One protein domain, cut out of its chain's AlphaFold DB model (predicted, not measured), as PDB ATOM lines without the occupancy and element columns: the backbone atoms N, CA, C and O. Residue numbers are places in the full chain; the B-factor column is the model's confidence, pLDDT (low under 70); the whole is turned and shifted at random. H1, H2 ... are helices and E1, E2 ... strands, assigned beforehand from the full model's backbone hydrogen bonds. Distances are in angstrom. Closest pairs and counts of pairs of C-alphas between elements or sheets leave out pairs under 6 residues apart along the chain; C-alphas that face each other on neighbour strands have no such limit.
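AT A GLANCE: This is residues 328 to 376 of the 861 residues of the protein "Serine protease" of Cimex lectularius (UniProt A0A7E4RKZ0). With little regular structure, this is a small three-stranded sheet with a long loop, residues 331 to 349, leading to a one-turn helix, H1, at the end far from the turn of the E2-E3 hairpin. The 49 printed residues include E1, H1, E2 and E3 in chain order, 17 residues in a mixed class; the antiparallel sheet runs E1, E3, E2. E1, H1 and E2 form a split strand-helix-strand unit, two strands of one sheet with a helix between them along the chain and E3 between them in the sheet, its crossover right-handed. The whole is compact, radius of gyration of the C-alphas 10.4 A, yet elongated, spanning 32 by 20 by 16 A.

HOW THE PARTS SIT: E3, residues 370 to 375, pairs with E1, residues 328 to 330, at 132 degrees; N 372 and O 330 are 2.8 A apart. E2, residues 361 to 363, pairs with E3 at 113 degrees, N 371 and O 362 2.9 A apart. H1, residues 350 to 354, is not on the sheet and is apart from E3; its O i to N i+4 pair is within hydrogen-bond range.

IN THESE COORDINATES: E1 begins at C-alpha 328 (4.063, 14.179, 3.855). E3, 16.2 A long, ends at C-alpha 375 (4.168, 14.430, -2.493).

THE WHOLE: The C-alphas farthest apart, Glu 351 and Asp 366, are 32.6 A apart. The printed part has no cut; the E1 to H1 link is long. Residues 351 to 352 have pLDDT under 70.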
ATOM      1  N   LYS A 328       4.783  14.386   2.586       90.38
ATOM      2  CA  LYS A 328       4.063  14.179   3.855       90.38
ATOM      3  C   LYS A 328       3.786  12.694   4.082       90.38
ATOM      4  O   LYS A 328       3.606  11.938   3.130       90.38
ATOM      5  N   CYS A 329       3.719  12.297   5.351       93.12
ATOM      6  CA  CYS A 329       3.412  10.924   5.740       93.12
ATOM      7  C   CYS A 329       1.894  10.695   5.794       93.12
ATOM      8  O   CYS A 329       1.219  11.240   6.674       93.12
ATOM      9  N   VAL A 330       1.371   9.891   4.863       90.25
ATOM     10  CA  VAL A 330      -0.057   9.546   4.733       90.25
ATOM     11  C   VAL A 330      -0.259   8.031   4.735       90.25
ATOM     12  O   VAL A 330       0.655   7.278   4.413       90.25
ATOM     13  N   GLN A 331      -1.458   7.547   5.071       89.62
ATOM     14  CA  GLN A 331      -1.777   6.128   4.862       89.62
ATOM     15  C   GLN A 331      -1.768   5.813   3.358       89.62
ATOM     16  O   GLN A 331      -2.197   6.637   2.553       89.62
ATOM     17  N   GLU A 332      -1.322   4.612   2.982       86.06
ATOM     18  CA  GLU A 332      -1.079   4.213   1.584       86.06
ATOM     19  C   GLU A 332      -2.276   4.444   0.640       86.06
ATOM     20  O   GLU A 332      -2.079   4.802  -0.521       86.06
ATOM     21  N   ILE A 333      -3.507   4.315   1.144       87.06
ATOM     22  CA  ILE A 333      -4.736   4.542   0.370       87.06
ATOM     23  C   ILE A 333      -4.966   6.009  -0.034       87.06
ATOM     24  O   ILE A 333      -5.780   6.253  -0.910       87.06
ATOM     25  N   TYR A 334      -4.277   6.991   0.555       91.06
ATOM     26  CA  TYR A 334      -4.385   8.418   0.192       91.06
ATOM     27  C   TYR A 334      -3.250   8.872  -0.738       91.06
ATOM     28  O   TYR A 334      -2.866  10.042  -0.748       91.06
ATOM     29  N   CYS A 335      -2.673   7.938  -1.495       91.19
ATOM     30  CA  CYS A 335      -1.512   8.180  -2.336       91.19
ATOM     31  C   CYS A 335      -1.693   7.539  -3.716       91.19
ATOM     32  O   CYS A 335      -1.960   6.340  -3.824       91.19
ATOM     33  N   THR A 336      -1.575   8.348  -4.770       90.31
ATOM     34  CA  THR A 336      -1.819   7.929  -6.155       90.31
ATOM     35  C   THR A 336      -0.711   7.011  -6.694       90.31
ATOM     36  O   THR A 336       0.302   6.765  -6.033       90.31
ATOM     37  N   VAL A 337      -0.886   6.498  -7.918       88.69
ATOM     38  CA  VAL A 337       0.141   5.700  -8.618       88.69
ATOM     39  C   VAL A 337       1.430   6.506  -8.849       88.69
ATOM     40  O   VAL A 337       2.528   5.967  -8.737       88.69
ATOM     41  N   GLU A 338       1.303   7.820  -9.056       89.12
ATOM     42  CA  GLU A 338       2.396   8.789  -9.208       89.12
ATOM     43  C   GLU A 338       3.021   9.238  -7.870       89.12
ATOM     44  O   GLU A 338       3.903  10.098  -7.861       89.12
ATOM     45  N   GLY A 339       2.567   8.699  -6.730       88.75
ATOM     46  CA  GLY A 339       3.099   9.029  -5.402       88.75
ATOM     47  C   GLY A 339       2.681  10.401  -4.869       88.75
ATOM     48  O   GLY A 339       3.334  10.953  -3.980       88.75
ATOM     49  N   VAL A 340       1.607  10.971  -5.414       90.69
ATOM     50  CA  VAL A 340       1.046  12.264  -5.005       90.69
ATOM     51  C   VAL A 340      -0.080  12.028  -3.993       90.69
ATOM     52  O   VAL A 340      -0.793  11.029  -4.069       90.69
ATOM     53  N   MET A 341      -0.241  12.919  -3.014       90.38
ATOM     54  CA  MET A 341      -1.353  12.836  -2.061       90.38
ATOM     55  C   MET A 341      -2.705  13.051  -2.750       90.38
ATOM     56  O   MET A 341      -2.835  13.899  -3.633       90.38
ATOM     57  N   SER A 342      -3.732  12.349  -2.274       87.56
ATOM     58  CA  SER A 342      -5.132  12.606  -2.613       87.56
ATOM     59  C   SER A 342      -5.962  12.793  -1.346       87.56
ATOM     60  O   SER A 342      -5.795  12.051  -0.381       87.56
ATOM     61  N   ASP A 343      -6.890  13.751  -1.360       82.50
ATOM     62  CA  ASP A 343      -7.812  14.011  -0.241       82.50
ATOM     63  C   ASP A 343      -8.923  12.944  -0.115       82.50
ATOM     64  O   ASP A 343      -9.730  12.977   0.815       82.50
ATOM     65  N   VAL A 344      -8.975  11.983  -1.047       80.25
ATOM     66  CA  VAL A 344      -9.905  10.844  -1.053       80.25
ATOM     67  C   VAL A 344      -9.146   9.515  -1.182       80.25
ATOM     68  O   VAL A 344      -8.074   9.488  -1.786       80.25
ATOM     69  N   PRO A 345      -9.682   8.391  -0.662       84.38
ATOM     70  CA  PRO A 345      -9.055   7.084  -0.832       84.38
ATOM     71  C   PRO A 345      -8.986   6.659  -2.307       84.38
ATOM     72  O   PRO A 345     -10.007   6.548  -2.988       84.38
ATOM     73  N   VAL A 346      -7.778   6.373  -2.783       84.31
ATOM     74  CA  VAL A 346      -7.464   5.913  -4.134       84.31
ATOM     75  C   VAL A 346      -7.395   4.386  -4.144       84.31
ATOM     76  O   VAL A 346      -6.477   3.780  -3.592       84.31
ATOM     77  N   ALA A 347      -8.359   3.745  -4.803       81.56
ATOM     78  CA  ALA A 347      -8.314   2.311  -5.071       81.56
ATOM     79  C   ALA A 347      -7.475   2.048  -6.334       81.56
ATOM     80  O   ALA A 347      -7.973   2.185  -7.450       81.56
ATOM     81  N   LEU A 348      -6.200   1.695  -6.155       78.38
ATOM     82  CA  LEU A 348      -5.307   1.324  -7.258       78.38
ATOM     83  C   LEU A 348      -5.627  -0.086  -7.777       78.38
ATOM     84  O   LEU A 348      -5.892  -1.004  -6.998       78.38
ATOM     85  N   SER A 349      -5.565  -0.278  -9.096       77.38
ATOM     86  CA  SER A 349      -5.576  -1.616  -9.699       77.38
ATOM     87  C   SER A 349      -4.287  -2.389  -9.372       77.38
ATOM     88  O   SER A 349      -3.290  -1.812  -8.932       77.38
ATOM     89  N   ARG A 350      -4.270  -3.705  -9.629       71.38
ATOM     90  CA  ARG A 350      -3.052  -4.528  -9.509       71.38
ATOM     91  C   ARG A 350      -1.921  -3.975 -10.388       71.38
ATOM     92  O   ARG A 350      -0.832  -3.733  -9.888       71.38
ATOM     93  N   GLU A 351      -2.224  -3.657 -11.643       69.00
ATOM     94  CA  GLU A 351      -1.293  -3.037 -12.596       69.00
ATOM     95  C   GLU A 351      -0.813  -1.648 -12.131       69.00
ATOM     96  O   GLU A 351       0.368  -1.338 -12.248       69.00
ATOM     97  N   GLN A 352      -1.683  -0.825 -11.537       63.22
ATOM     98  CA  GLN A 352      -1.291   0.465 -10.945       63.22
ATOM     99  C   GLN A 352      -0.505   0.316  -9.636       63.22
ATOM    100  O   GLN A 352       0.177   1.249  -9.231       63.22
ATOM    101  N   THR A 353      -0.593  -0.829  -8.961       72.62
ATOM    102  CA  THR A 353       0.219  -1.137  -7.776       72.62
ATOM    103  C   THR A 353       1.601  -1.643  -8.195       72.62
ATOM    104  O   THR A 353       2.605  -1.236  -7.624       72.62
ATOM    105  N   GLU A 354       1.660  -2.471  -9.242       74.56
ATOM    106  CA  GLU A 354       2.898  -2.987  -9.842       74.56
ATOM    107  C   GLU A 354       3.685  -1.889 -10.598       74.56
ATOM    108  O   GLU A 354       4.912  -1.935 -10.625       74.56
ATOM    109  N   ASN A 355       3.009  -0.859 -11.132       74.88
ATOM    110  CA  ASN A 355       3.615   0.340 -11.743       74.88
ATOM    111  C   ASN A 355       3.649   1.577 -10.813       74.88
ATOM    112  O   ASN A 355       3.869   2.697 -11.279       74.88
ATOM    113  N   LYS A 356       3.407   1.410  -9.506       83.06
ATOM    114  CA  LYS A 356       3.442   2.510  -8.528       83.06
ATOM    115  C   LYS A 356       4.866   3.032  -8.352       83.06
ATOM    116  O   LYS A 356       5.807   2.244  -8.266       83.06
ATOM    117  N   VAL A 357       5.041   4.352  -8.242       85.00
ATOM    118  CA  VAL A 357       6.364   4.905  -7.899       85.00
ATOM    119  C   VAL A 357       6.806   4.390  -6.515       85.00
ATOM    120  O   VAL A 357       5.969   4.296  -5.615       85.00
ATOM    121  N   PRO A 358       8.094   4.054  -6.299       84.50
ATOM    122  CA  PRO A 358       8.562   3.598  -4.993       84.50
ATOM    123  C   PRO A 358       8.345   4.656  -3.903       84.50
ATOM    124  O   PRO A 358       8.768   5.802  -4.053       84.50
ATOM    125  N   LEU A 359       7.710   4.264  -2.793       88.75
ATOM    126  CA  LEU A 359       7.416   5.141  -1.657       88.75
ATOM    127  C   LEU A 359       8.150   4.681  -0.398       88.75
ATOM    128  O   LEU A 359       8.038   3.521   0.002       88.75
ATOM    129  N   THR A 360       8.834   5.611   0.264       90.62
ATOM    130  CA  THR A 360       9.485   5.377   1.559       90.62
ATOM    131  C   THR A 360       8.447   5.212   2.670       90.62
ATOM    132  O   THR A 360       7.484   5.981   2.740       90.62
ATOM    133  N   ASP A 361       8.655   4.238   3.558       91.19
ATOM    134  CA  ASP A 361       7.881   4.090   4.793       91.19
ATOM    135  C   ASP A 361       8.200   5.203   5.800       91.19
ATOM    136  O   ASP A 361       9.347   5.628   5.947       91.19
ATOM    137  N   CYS A 362       7.179   5.647   6.526       91.62
ATOM    138  CA  CYS A 362       7.273   6.713   7.518       91.62
ATOM    139  C   CYS A 362       6.338   6.469   8.702       91.62
ATOM    140  O   CYS A 362       5.359   5.724   8.608       91.62
ATOM    141  N   GLN A 363       6.604   7.159   9.808       91.56
ATOM    142  CA  GLN A 363       5.655   7.305  10.904       91.56
ATOM    143  C   GLN A 363       5.118   8.739  10.928       91.56
ATOM    144  O   GLN A 363       5.885   9.702  10.934       91.56
ATOM    145  N   ASN A 364       3.797   8.913  10.937       83.75
ATOM    146  CA  ASN A 364       3.185  10.232  11.055       83.75
ATOM    147  C   ASN A 364       3.459  10.795  12.472       83.75
ATOM    148  O   ASN A 364       3.072  10.150  13.450       83.75
ATOM    149  N   PRO A 365       4.124  11.959  12.615       73.06
ATOM    150  CA  PRO A 365       4.639  12.416  13.909       73.06
ATOM    151  C   PRO A 365       3.544  12.875  14.885       73.06
ATOM    152  O   PRO A 365       3.753  12.806  16.092       73.06
ATOM    153  N   ASP A 366       2.381  13.300  14.383       75.44
ATOM    154  CA  ASP A 366       1.272  13.805  15.203       75.44
ATOM    155  C   ASP A 366       0.363  12.683  15.735       75.44
ATOM    156  O   ASP A 366      -0.312  12.848  16.750       75.44
ATOM    157  N   THR A 367       0.320  11.539  15.040       78.75
ATOM    158  CA  THR A 367      -0.616  10.431  15.325       78.75
ATOM    159  C   THR A 367       0.060   9.094  15.633       78.75
ATOM    160  O   THR A 367      -0.610   8.162  16.071       78.75
ATOM    161  N   GLY A 368       1.364   8.959  15.378       76.38
ATOM    162  CA  GLY A 368       2.114   7.707  15.520       76.38
ATOM    163  C   GLY A 368       1.775   6.627  14.482       76.38
ATOM    164  O   GLY A 368       2.352   5.540  14.532       76.38
ATOM    165  N   VAL A 369       0.861   6.893  13.543       78.38
ATOM    166  CA  VAL A 369       0.398   5.916  12.545       78.38
ATOM    167  C   VAL A 369       1.445   5.724  11.444       78.38
ATOM    168  O   VAL A 369       2.008   6.693  10.936       78.38
ATOM    169  N   LEU A 370       1.693   4.470  11.059       85.69
ATOM    170  CA  LEU A 370       2.583   4.125   9.948       85.69
ATOM    171  C   LEU A 370       1.940   4.449   8.591       85.69
ATOM    172  O   LEU A 370       0.739   4.253   8.395       85.69
ATOM    173  N   GLY A 371       2.750   4.923   7.649       91.12
ATOM    174  CA  GLY A 371       2.303   5.348   6.328       91.12
ATOM    175  C   GLY A 371       3.425   5.380   5.292       91.12
ATOM    176  O   GLY A 371       4.519   4.864   5.513       91.12
ATOM    177  N   LYS A 372       3.131   6.009   4.155       93.44
ATOM    178  CA  LYS A 372       4.039   6.228   3.028       93.44
ATOM    179  C   LYS A 372       4.299   7.725   2.838       93.44
ATOM    180  O   LYS A 372       3.397   8.546   3.027       93.44
ATOM    181  N   CYS A 373       5.517   8.080   2.437       94.75
ATOM    182  CA  CYS A 373       5.875   9.449   2.078       94.75
ATOM    183  C   CYS A 373       5.378   9.799   0.675       94.75
ATOM    184  O   CYS A 373       5.931   9.317  -0.311       94.75
ATOM    185  N   CYS A 374       4.372  10.669   0.590       94.44
ATOM    186  CA  CYS A 374       3.749  11.080  -0.667       94.44
ATOM    187  C   CYS A 374       3.848  12.594  -0.871       94.44
ATOM    188  O   CYS A 374       3.857  13.368   0.088       94.44
ATOM    189  N   ARG A 375       3.955  13.025  -2.128       92.75
ATOM    190  CA  ARG A 375       4.168  14.430  -2.493       92.75
ATOM    191  C   ARG A 375       2.897  15.244  -2.285       92.75
ATOM    192  O   ARG A 375       1.845  14.882  -2.807       92.75
ATOM    193  N   ASP A 376       3.001  16.362  -1.574       86.62
ATOM    194  CA  ASP A 376       1.890  17.309  -1.427       86.62
ATOM    195  C   ASP A 376       1.704  18.100  -2.741       86.62
ATOM    196  O   ASP A 376       2.648  18.785  -3.158       86.62
TER     197      ASP A 376